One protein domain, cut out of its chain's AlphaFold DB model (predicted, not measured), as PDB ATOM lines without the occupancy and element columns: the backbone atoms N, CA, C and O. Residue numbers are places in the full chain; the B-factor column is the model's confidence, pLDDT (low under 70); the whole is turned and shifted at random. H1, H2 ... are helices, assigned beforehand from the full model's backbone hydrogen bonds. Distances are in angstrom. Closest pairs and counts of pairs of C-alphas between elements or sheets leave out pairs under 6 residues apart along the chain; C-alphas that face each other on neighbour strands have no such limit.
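Overview. This is residues 33 to 115 of the 119 residues of the protein "Hypothetical protein" of Florenciella parvula (UniProt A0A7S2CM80). Five short helices stand round a common middle, meeting at steep or nearly square angles: H1, H2 and H5 make one side, with H1 between the other two, and H3 and H4 cover the side across from them. Before them, residues 33 to 48 form a long loop whose turn near Pro 43 makes one end of the longest axis. The printed part has 83 residues, with five named helices, H1 to H5 in chain order, and no named strand; the class is all helix. It is compact, with a radius of gyration of the C-alphas of 11.9 A, and spans 34 by 25 by 22 A.

Arrangement. After residues 33 to 48, H1, residues 49 to 56, touches H2, residues 66 to 73, opposite ways at a steep tilt of 59 degrees; their closest C-alphas, Ile 56 and Met 69, are 5.2 A apart. H3, residues 76 to 83, is close to but not clearly touching H1, with the closest C-alphas, Leu 52 and Leu 78, 7.8 A apart. H4, residues 90 to 98, is close to but not clearly touching H2, about perpendicular at 75 degrees; the closest C-alphas, Gln 70 and Ile 96, are 6.4 A apart. H5, residues 104 to 114, touches H1, opposite ways at a steep tilt of 42 degrees, with the closest C-alphas, Ser 53 and Ala 114, 4.5 A apart. H3 and H4 are only just apart, closest C-alphas 8.5 A. In H1, H2, H3, H4 and H5 every O i to N i+4 pair is within hydrogen-bond range.

Along the chain. H1 begins at C-alpha 49, (-16.654, 14.711, 29.400). H4 measures 12.3 A and H5 15.4 A from first to last C-alpha; H1, H2 and H3 measure 10.4 A each. H5 ends at C-alpha 114, (-17.843, 15.952, 24.445).

Size, cuts and confidence. The C-alphas of Pro 43 and Thr 100, the two farthest apart, are 34.7 A apart. The printed part has no cut, no link is long, and no printed residue is under 70 in pLDDT.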
ATOM      1  N   LEU A  33       3.593  13.326  20.727       77.62
ATOM      2  CA  LEU A  33       2.653  13.083  21.812       77.62
ATOM      3  C   LEU A  33       2.721  14.207  22.844       77.62
ATOM      4  O   LEU A  33       3.776  14.516  23.395       77.62
ATOM      5  N   LYS A  34       1.559  14.778  23.130       82.69
ATOM      6  CA  LYS A  34       1.337  15.787  24.157       82.69
ATOM      7  C   LYS A  34       0.591  15.148  25.328       82.69
ATOM      8  O   LYS A  34      -0.114  14.158  25.160       82.69
ATOM      9  N   ALA A  35       0.767  15.716  26.514       85.56
ATOM     10  CA  ALA A  35       0.044  15.329  27.724       85.56
ATOM     11  C   ALA A  35      -0.826  16.511  28.175       85.56
ATOM     12  O   ALA A  35      -0.443  17.293  29.044       85.56
ATOM     13  N   ILE A  36      -1.957  16.682  27.500       88.56
ATOM     14  CA  ILE A  36      -2.959  17.735  27.711       88.56
ATOM     15  C   ILE A  36      -4.137  17.182  28.530       88.56
ATOM     16  O   ILE A  36      -4.759  17.914  29.302       88.56
ATOM     17  N   PHE A  37      -4.449  15.892  28.387       93.94
ATOM     18  CA  PHE A  37      -5.539  15.226  29.090       93.94
ATOM     19  C   PHE A  37      -5.053  14.579  30.400       93.94
ATOM     20  O   PHE A  37      -3.956  14.013  30.433       93.94
ATOM     21  N   PRO A  38      -5.845  14.613  31.493       94.00
ATOM     22  CA  PRO A  38      -5.430  14.023  32.760       94.00
ATOM     23  C   PRO A  38      -5.156  12.525  32.636       94.00
ATOM     24  O   PRO A  38      -5.903  11.791  31.982       94.00
ATOM     25  N   ALA A  39      -4.118  12.052  33.322       93.06
ATOM     26  CA  ALA A  39      -3.849  10.626  33.431       93.06
ATOM     27  C   ALA A  39      -4.955   9.917  34.233       93.06
ATOM     28  O   ALA A  39      -5.536  10.473  35.165       93.06
ATOM     29  N   ALA A  40      -5.231   8.662  33.882       90.31
ATOM     30  CA  ALA A  40      -6.194   7.841  34.608       90.31
ATOM     31  C   ALA A  40      -5.746   7.588  36.062       90.31
ATOM     32  O   ALA A  40      -4.554   7.612  36.368       90.31
ATOM     33  N   ASN A  41      -6.709   7.287  36.940       91.69
ATOM     34  CA  ASN A  41      -6.493   6.958  38.358       91.69
ATOM     35  C   ASN A  41      -5.850   8.079  39.196       91.69
ATOM     36  O   ASN A  41      -5.201   7.804  40.202       91.69
ATOM     37  N   ARG A  42      -6.056   9.339  38.795       92.31
ATOM     38  CA  ARG A  42      -5.655  10.533  39.546       92.31
ATOM     39  C   ARG A  42      -6.880  11.207  40.172       92.31
ATOM     40  O   ARG A  42      -7.600  11.909  39.459       92.31
ATOM     41  N   PRO A  43      -7.184  10.958  41.460       89.06
ATOM     42  CA  PRO A  43      -8.399  11.470  42.101       89.06
ATOM     43  C   PRO A  43      -8.460  13.004  42.150       89.06
ATOM     44  O   PRO A  43      -9.548  13.571  42.140       89.06
ATOM     45  N   GLU A  44      -7.313  13.676  42.152       92.44
ATOM     46  CA  GLU A  44      -7.194  15.134  42.117       92.44
ATOM     47  C   GLU A  44      -7.612  15.754  40.773       92.44
ATOM     48  O   GLU A  44      -7.967  16.932  40.721       92.44
ATOM     49  N   GLN A  45      -7.577  14.976  39.685       88.25
ATOM     50  CA  GLN A  45      -7.926  15.415  38.331       88.25
ATOM     51  C   GLN A  45      -8.681  14.303  37.583       88.25
ATOM     52  O   GLN A  45      -8.139  13.677  36.666       88.25
ATOM     53  N   PRO A  46      -9.943  14.033  37.957       90.44
ATOM     54  CA  PRO A  46     -10.711  12.965  37.342       90.44
ATOM     55  C   PRO A  46     -11.011  13.278  35.873       90.44
ATOM     56  O   PRO A  46     -11.456  14.372  35.515       90.44
ATOM     57  N   GLN A  47     -10.813  12.281  35.012       93.00
ATOM     58  CA  GLN A  47     -11.195  12.359  33.604       93.00
ATOM     59  C   GLN A  47     -12.719  12.526  33.488       93.00
ATOM     60  O   GLN A  47     -13.479  11.751  34.069       93.00
ATOM     61  N   SER A  48     -13.180  13.521  32.729       89.44
ATOM     62  CA  SER A  48     -14.610  13.810  32.562       89.44
ATOM     63  C   SER A  48     -14.941  14.296  31.144       89.44
ATOM     64  O   SER A  48     -14.062  14.850  30.479       89.44
ATOM     65  N   PRO A  49     -16.201  14.155  30.681       86.00
ATOM     66  CA  PRO A  49     -16.654  14.711  29.400       86.00
ATOM     67  C   PRO A  49     -16.397  16.218  29.256       86.00
ATOM     68  O   PRO A  49     -16.013  16.694  28.196       86.00
ATOM     69  N   ARG A  50     -16.490  16.978  30.354       87.44
ATOM     70  CA  ARG A  50     -16.178  18.417  30.356       87.44
ATOM     71  C   ARG A  50     -14.704  18.713  30.066       87.44
ATOM     72  O   ARG A  50     -14.377  19.743  29.482       87.44
ATOM     73  N   LEU A  51     -13.799  17.841  30.507       91.00
ATOM     74  CA  LEU A  51     -12.384  17.948  30.149       91.00
ATOM     75  C   LEU A  51     -12.142  17.454  28.724       91.00
ATOM     76  O   LEU A  51     -11.270  17.992  28.050       91.00
ATOM     77  N   LEU A  52     -12.932  16.483  28.251       92.31
ATOM     78  CA  LEU A  52     -12.878  16.010  26.870       92.31
ATOM     79  C   LEU A  52     -13.211  17.136  25.887       92.31
ATOM     80  O   LEU A  52     -12.454  17.351  24.943       92.31
ATOM     81  N   SER A  53     -14.296  17.879  26.135       92.81
ATOM     82  CA  SER A  53     -14.686  19.003  25.279       92.81
ATOM     83  C   SER A  53     -13.613  20.080  25.236       92.81
ATOM     84  O   SER A  53     -13.227  20.507  24.157       92.81
ATOM     85  N   ARG A  54     -13.036  20.448  26.384       91.94
ATOM     86  CA  ARG A  54     -11.922  21.409  26.437       91.94
ATOM     87  C   ARG A  54     -10.655  20.917  25.740       91.94
ATOM     88  O   ARG A  54      -9.938  21.733  25.174       91.94
ATOM     89  N   ALA A  55     -10.364  19.620  25.813       92.94
ATOM     90  CA  ALA A  55      -9.165  19.048  25.214       92.94
ATOM     91  C   ALA A  55      -9.276  18.959  23.688       92.94
ATOM     92  O   ALA A  55      -8.354  19.373  22.993       92.94
ATOM     93  N   ILE A  56     -10.393  18.436  23.168       94.00
ATOM     94  CA  ILE A  56     -10.584  18.199  21.728       94.00
ATOM     95  C   ILE A  56     -11.126  19.437  21.009       94.00
ATOM     96  O   ILE A  56     -10.760  19.661  19.859       94.00
ATOM     97  N   PHE A  57     -11.969  20.233  21.675       93.56
ATOM     98  CA  PHE A  57     -12.676  21.385  21.111       93.56
ATOM     99  C   PHE A  57     -12.330  22.693  21.854       93.56
ATOM    100  O   PHE A  57     -13.215  23.324  22.445       93.56
ATOM    101  N   PRO A  58     -11.053  23.131  21.860       89.81
ATOM    102  CA  PRO A  58     -10.618  24.318  22.604       89.81
ATOM    103  C   PRO A  58     -11.332  25.607  22.162       89.81
ATOM    104  O   PRO A  58     -11.534  26.505  22.978       89.81
ATOM    105  N   SER A  59     -11.759  25.665  20.899       91.31
ATOM    106  CA  SER A  59     -12.464  26.798  20.285       91.31
ATOM    107  C   SER A  59     -13.990  26.593  20.251       91.31
ATOM    108  O   SER A  59     -14.704  27.306  19.549       91.31
ATOM    109  N   GLY A  60     -14.511  25.610  20.998       89.00
ATOM    110  CA  GLY A  60     -15.918  25.206  20.970       89.00
ATOM    111  C   GLY A  60     -16.246  24.244  19.822       89.00
ATOM    112  O   GLY A  60     -15.403  23.963  18.965       89.00
ATOM    113  N   ARG A  61     -17.479  23.720  19.823       87.81
ATOM    114  CA  ARG A  61     -17.951  22.670  18.903       87.81
ATOM    115  C   ARG A  61     -17.744  23.030  17.427       87.81
ATOM    116  O   ARG A  61     -17.074  22.296  16.707       87.81
ATOM    117  N   ASP A  62     -18.244  24.193  17.017       88.12
ATOM    118  CA  ASP A  62     -18.203  24.638  15.616       88.12
ATOM    119  C   ASP A  62     -16.945  25.443  15.265       88.12
ATOM    120  O   ASP A  62     -16.590  25.573  14.094       88.12
ATOM    121  N   GLY A  63     -16.261  25.989  16.275       87.44
ATOM    122  CA  GLY A  63     -15.087  26.844  16.094       87.44
ATOM    123  C   GLY A  63     -13.766  26.087  15.980       87.44
ATOM    124  O   GLY A  63     -12.769  26.668  15.557       87.44
ATOM    125  N   THR A  64     -13.730  24.807  16.355       91.69
ATOM    126  CA  THR A  64     -12.487  24.024  16.352       91.69
ATOM    127  C   THR A  64     -12.189  23.453  14.966       91.69
ATOM    128  O   THR A  64     -12.991  22.726  14.371       91.69
ATOM    129  N   SER A  65     -10.993  23.744  14.457       90.56
ATOM    130  CA  SER A  65     -10.499  23.224  13.184       90.56
ATOM    131  C   SER A  65     -10.085  21.748  13.270       90.56
ATOM    132  O   SER A  65      -9.709  21.228  14.321       90.56
ATOM    133  N   ALA A  66     -10.070  21.061  12.123       86.25
ATOM    134  CA  ALA A  66      -9.599  19.674  12.048       86.25
ATOM    135  C   ALA A  66      -8.134  19.518  12.505       86.25
ATOM    136  O   ALA A  66      -7.782  18.509  13.112       86.25
ATOM    137  N   SER A  67      -7.298  20.531  12.250       87.31
ATOM    138  CA  SER A  67      -5.893  20.557  12.677       87.31
ATOM    139  C   SER A  67      -5.759  20.622  14.203       87.31
ATOM    140  O   SER A  67      -4.988  19.865  14.793       87.31
ATOM    141  N   GLU A  68      -6.555  21.470  14.860       89.81
ATOM    142  CA  GLU A  68      -6.576  21.568  16.325       89.81
ATOM    143  C   GLU A  68      -7.039  20.258  16.961       89.81
ATOM    144  O   GLU A  68      -6.363  19.749  17.859       89.81
ATOM    145  N   MET A  69      -8.118  19.661  16.440       90.19
ATOM    146  CA  MET A  69      -8.590  18.351  16.898       90.19
ATOM    147  C   MET A  69      -7.508  17.277  16.741       90.19
ATOM    148  O   MET A  69      -7.273  16.490  17.654       90.19
ATOM    149  N   GLN A  70      -6.821  17.241  15.598       88.38
ATOM    150  CA  GLN A  70      -5.787  16.242  15.333       88.38
ATOM    151  C   GLN A  70      -4.556  16.421  16.232       88.38
ATOM    152  O   GLN A  70      -4.006  15.439  16.739       88.38
ATOM    153  N   SER A  71      -4.163  17.669  16.499       89.00
ATOM    154  CA  SER A  71      -3.130  17.982  17.492       89.00
ATOM    155  C   SER A  71      -3.554  17.549  18.899       89.00
ATOM    156  O   SER A  71      -2.727  17.017  19.637       89.00
ATOM    157  N   ALA A  72      -4.815  17.759  19.283       91.88
ATOM    158  CA  ALA A  72      -5.333  17.334  20.583       91.88
ATOM    159  C   ALA A  72      -5.365  15.807  20.729       91.88
ATOM    160  O   ALA A  72      -5.003  15.279  21.775       91.88
ATOM    161  N   LEU A  73      -5.733  15.094  19.661       92.00
ATOM    162  CA  LEU A  73      -5.764  13.630  19.609       92.00
ATOM    163  C   LEU A  73      -4.377  12.977  19.664       92.00
ATOM    164  O   LEU A  73      -4.281  11.769  19.873       92.00
ATOM    165  N   SER A  74      -3.302  13.755  19.533       91.06
ATOM    166  CA  SER A  74      -1.928  13.295  19.764       91.06
ATOM    167  C   SER A  74      -1.615  13.220  21.266       91.06
ATOM    168  O   SER A  74      -0.587  13.710  21.715       91.06
ATOM    169  N   ASP A  75      -2.508  12.622  22.053       93.12
ATOM    170  CA  ASP A  75      -2.391  12.466  23.502       93.12
ATOM    171  C   ASP A  75      -2.770  11.038  23.907       93.12
ATOM    172  O   ASP A  75      -3.879  10.562  23.667       93.12
ATOM    173  N   PHE A  76      -1.833  10.334  24.539       92.19
ATOM    174  CA  PHE A  76      -2.021   8.935  24.914       92.19
ATOM    175  C   PHE A  76      -3.135   8.734  25.955       92.19
ATOM    176  O   PHE A  76      -3.917   7.786  25.851       92.19
ATOM    177  N   HIS A  77      -3.239   9.615  26.952       93.81
ATOM    178  CA  HIS A  77      -4.254   9.507  28.000       93.81
ATOM    179  C   HIS A  77      -5.648   9.812  27.462       93.81
ATOM    180  O   HIS A  77      -6.617   9.154  27.857       93.81
ATOM    181  N   LEU A  78      -5.739  10.753  26.524       94.44
ATOM    182  CA  LEU A  78      -6.963  11.026  25.787       94.44
ATOM    183  C   LEU A  78      -7.401   9.812  24.960       94.44
ATOM    184  O   LEU A  78      -8.553   9.390  25.047       94.44
ATOM    185  N   LEU A  79      -6.484   9.208  24.200       93.19
ATOM    186  CA  LEU A  79      -6.793   8.034  23.378       93.19
ATOM    187  C   LEU A  79      -7.232   6.836  24.227       93.19
ATOM    188  O   LEU A  79      -8.197   6.161  23.874       93.19
ATOM    189  N   LEU A  80      -6.605   6.613  25.385       92.88
ATOM    190  CA  LEU A  80      -7.052   5.592  26.340       92.88
ATOM    191  C   LEU A  80      -8.459   5.864  26.883       92.88
ATOM    192  O   LEU A  80      -9.249   4.933  27.060       92.88
ATOM    193  N   PHE A  81      -8.785   7.128  27.154       92.94
ATOM    194  CA  PHE A  81     -10.125   7.509  27.592       92.94
ATOM    195  C   PHE A  81     -11.173   7.253  26.497       92.94
ATOM    196  O   PHE A  81     -12.268   6.759  26.796       92.94
ATOM    197  N   LEU A  82     -10.827   7.543  25.242       93.56
ATOM    198  CA  LEU A  82     -11.677   7.330  24.071       93.56
ATOM    199  C   LEU A  82     -11.836   5.853  23.703       93.56
ATOM    200  O   LEU A  82     -12.912   5.468  23.262       93.56
ATOM    201  N   TYR A  83     -10.832   5.011  23.948       91.88
ATOM    202  CA  TYR A  83     -10.857   3.582  23.608       91.88
ATOM    203  C   TYR A  83     -12.050   2.821  24.181       91.88
ATOM    204  O   TYR A  83     -12.563   1.893  23.565       91.88
ATOM    205  N   ARG A  84     -12.540   3.233  25.351       86.06
ATOM    206  CA  ARG A  84     -13.719   2.617  25.978       86.06
ATOM    207  C   ARG A  84     -15.055   3.190  25.492       86.06
ATOM    208  O   ARG A  84     -16.095   2.757  25.972       86.06
ATOM    209  N   ARG A  85     -15.031   4.209  24.630       90.56
ATOM    210  CA  ARG A  85     -16.186   5.058  24.285       90.56
ATOM    211  C   ARG A  85     -16.419   5.193  22.785       90.56
ATOM    212  O   ARG A  85     -17.540   5.464  22.375       90.56
ATOM    213  N   VAL A  86     -15.377   5.019  21.981       90.50
ATOM    214  CA  VAL A  86     -15.424   5.079  20.522       90.50
ATOM    215  C   VAL A  86     -15.202   3.672  19.984       90.50
ATOM    216  O   VAL A  86     -14.180   3.048  20.267       90.50
ATOM    217  N   ASN A  87     -16.161   3.175  19.205       86.88
ATOM    218  CA  ASN A  87     -16.029   1.890  18.528       86.88
ATOM    219  C   ASN A  87     -15.007   1.984  17.393       86.88
ATOM    220  O   ASN A  87     -14.934   3.004  16.711       86.88
ATOM    221  N   ASP A  88     -14.263   0.895  17.191       87.88
ATOM    222  CA  ASP A  88     -13.282   0.740  16.115       87.88
ATOM    223  C   ASP A  88     -12.293   1.915  16.031       87.88
ATOM    224  O   ASP A  88     -12.357   2.750  15.140       87.88
ATOM    225  N   MET A  89     -11.365   2.019  16.985       91.19
ATOM    226  CA  MET A  89     -10.362   3.094  16.994       91.19
ATOM    227  C   MET A  89      -9.248   2.934  15.947       91.19
ATOM    228  O   MET A  89      -8.450   3.854  15.788       91.19
ATOM    229  N   GLY A  90      -9.148   1.799  15.248       92.19
ATOM    230  CA  GLY A  90      -8.027   1.514  14.342       92.19
ATOM    231  C   GLY A  90      -7.824   2.598  13.273       92.19
ATOM    232  O   GLY A  90      -6.741   3.186  13.210       92.19
ATOM    233  N   PRO A  91      -8.859   2.928  12.478       91.88
ATOM    234  CA  PRO A  91      -8.773   3.986  11.474       91.88
ATOM    235  C   PRO A  91      -8.462   5.372  12.063       91.88
ATOM    236  O   PRO A  91      -7.683   6.123  11.476       91.88
ATOM    237  N   LEU A  92      -9.002   5.704  13.242       91.06
ATOM    238  CA  LEU A  92      -8.684   6.948  13.955       91.06
ATOM    239  C   LEU A  92      -7.199   7.030  14.330       91.06
ATOM    240  O   LEU A  92      -6.541   8.037  14.054       91.06
ATOM    241  N   LEU A  93      -6.662   5.970  14.937       91.88
ATOM    242  CA  LEU A  93      -5.253   5.894  15.328       91.88
ATOM    243  C   LEU A  93      -4.336   5.986  14.110       91.88
ATOM    244  O   LEU A  93      -3.306   6.656  14.168       91.88
ATOM    245  N   GLU A  94      -4.725   5.370  12.994       91.81
ATOM    246  CA  GLU A  94      -3.968   5.451  11.750       91.81
ATOM    247  C   GLU A  94      -3.966   6.873  11.173       91.81
ATOM    248  O   GLU A  94      -2.910   7.350  10.747       91.81
ATOM    249  N   SER A  95      -5.098   7.584  11.237       89.56
ATOM    250  CA  SER A  95      -5.169   8.998  10.850       89.56
ATOM    251  C   SER A  95      -4.275   9.884  11.715       89.56
ATOM    252  O   SER A  95      -3.557  10.731  11.184       89.56
ATOM    253  N   ILE A  96      -4.260   9.677  13.035       89.62
ATOM    254  CA  ILE A  96      -3.387  10.424  13.959       89.62
ATOM    255  C   ILE A  96      -1.917  10.124  13.655       89.62
ATOM    256  O   ILE A  96      -1.124  11.047  13.482       89.62
ATOM    257  N   ARG A  97      -1.564   8.840  13.516       88.31
ATOM    258  CA  ARG A  97      -0.194   8.383  13.244       88.31
ATOM    259  C   ARG A  97       0.365   8.946  11.938       88.31
ATOM    260  O   ARG A  97       1.541   9.295  11.886       88.31
ATOM    261  N   LYS A  98      -0.459   9.017  10.890       90.12
ATOM    262  CA  LYS A  98      -0.071   9.532   9.567       90.12
ATOM    263  C   LYS A  98      -0.282  11.037   9.398       90.12
ATOM    264  O   LYS A  98       0.030  11.553   8.329       90.12
ATOM    265  N   ALA A  99      -0.820  11.725  10.407       86.88
ATOM    266  CA  ALA A  99      -1.259  13.116  10.300       86.88
ATOM    267  C   ALA A  99      -2.192  13.361   9.090       86.88
ATOM    268  O   ALA A  99      -2.115  14.391   8.421       86.88
ATOM    269  N   THR A 100      -3.062  12.393   8.779       89.88
ATOM    270  CA  THR A 100      -4.051  12.498   7.696       89.88
ATOM    271  C   THR A 100      -5.417  12.887   8.244       89.88
ATOM    272  O   THR A 100      -5.710  12.551   9.394       89.88
ATOM    273  N   PRO A 101      -6.293  13.513   7.436       88.69
ATOM    274  CA  PRO A 101      -7.635  13.867   7.873       88.69
ATOM    275  C   PRO A 101      -8.359  12.693   8.545       88.69
ATOM    276  O   PRO A 101      -8.359  11.560   8.056       88.69
ATOM    277  N   MET A 102      -8.948  12.967   9.704       90.06
ATOM    278  CA  MET A 102      -9.767  12.004  10.428       90.06
ATOM    279  C   MET A 102     -11.098  11.793   9.685       90.06
ATOM    280  O   MET A 102     -11.702  12.774   9.242       90.06
ATOM    281  N   PRO A 103     -11.598  10.549   9.571       89.00
ATOM    282  CA  PRO A 103     -12.928  10.294   9.027       89.00
ATOM    283  C   PRO A 103     -14.032  11.074   9.758       89.00
ATOM    284  O   PRO A 103     -14.031  11.183  10.986       89.00
ATOM    285  N   SER A 104     -15.009  11.584   9.005       87.56
ATOM    286  CA  SER A 104     -16.063  12.476   9.517       87.56
ATOM    287  C   SER A 104     -16.917  11.856  10.625       87.56
ATOM    288  O   SER A 104     -17.319  12.556  11.551       87.56
ATOM    289  N   TYR A 105     -17.156  10.546  10.583       90.44
ATOM    290  CA  TYR A 105     -17.950   9.861  11.605       90.44
ATOM    291  C   TYR A 105     -17.295   9.901  12.994       90.44
ATOM    292  O   TYR A 105     -18.007   9.968  13.993       90.44
ATOM    293  N   TYR A 106     -15.958   9.928  13.084       92.06
ATOM    294  CA  TYR A 106     -15.289  10.104  14.375       92.06
ATOM    295  C   TYR A 106     -15.481  11.508  14.917       92.06
ATOM    296  O   TYR A 106     -15.643  11.656  16.119       92.06
ATOM    297  N   LYS A 107     -15.512  12.538  14.059       90.00
ATOM    298  CA  LYS A 107     -15.816  13.901  14.515       90.00
ATOM    299  C   LYS A 107     -17.181  13.930  15.209       90.00
ATOM    300  O   LYS A 107     -17.267  14.406  16.333       90.00
ATOM    301  N   ILE A 108     -18.196  13.323  14.595       90.12
ATOM    302  CA  ILE A 108     -19.548  13.230  15.164       90.12
ATOM    303  C   ILE A 108     -19.540  12.450  16.488       90.12
ATOM    304  O   ILE A 108     -20.113  12.903  17.475       90.12
ATOM    305  N   ALA A 109     -18.858  11.301  16.541       91.69
ATOM    306  CA  ALA A 109     -18.760  10.507  17.767       91.69
ATOM    307  C   ALA A 109     -18.061  11.274  18.906       91.69
ATOM    308  O   ALA A 109     -18.488  11.212  20.057       91.69
ATOM    309  N   LEU A 110     -16.999  12.016  18.587       92.56
ATOM    310  CA  LEU A 110     -16.278  12.844  19.553       92.56
ATOM    311  C   LEU A 110     -17.125  14.024  20.036       92.56
ATOM    312  O   LEU A 110     -17.089  14.323  21.226       92.56
ATOM    313  N   GLU A 111     -17.903  14.657  19.156       92.06
ATOM    314  CA  GLU A 111     -18.863  15.697  19.545       92.06
ATOM    315  C   GLU A 111     -19.921  15.150  20.507       92.06
ATOM    316  O   GLU A 111     -20.126  15.732  21.568       92.06
ATOM    317  N   ALA A 112     -20.522  13.997  20.198       91.69
ATOM    318  CA  ALA A 112     -21.528  13.370  21.058       91.69
ATOM    319  C   ALA A 112     -20.980  13.024  22.457       91.69
ATOM    320  O   ALA A 112     -21.682  13.143  23.459       91.69
ATOM    321  N   LEU A 113     -19.707  12.622  22.547       92.19
ATOM    322  CA  LEU A 113     -19.046  12.350  23.827       92.19
ATOM    323  C   LEU A 113     -18.654  13.624  24.588       92.19
ATOM    324  O   LEU A 113     -18.615  13.613  25.820       92.19
ATOM    325  N   ALA A 114     -18.297  14.689  23.872       92.12
ATOM    326  CA  ALA A 114     -17.843  15.952  24.445       92.12
ATOM    327  C   ALA A 114     -19.006  16.840  24.913       92.12
ATOM    328  O   ALA A 114     -18.858  17.560  25.903       92.12
ATOM    329  N   PHE A 115     -20.150  16.761  24.234       89.88
ATOM    330  CA  PHE A 115     -21.334  17.588  24.466       89.88
ATOM    331  C   PHE A 115     -22.581  16.707  24.676       89.88
ATOM    332  O   PHE A 115     -23.506  16.749  23.868       89.88
TER     333      PHE A 115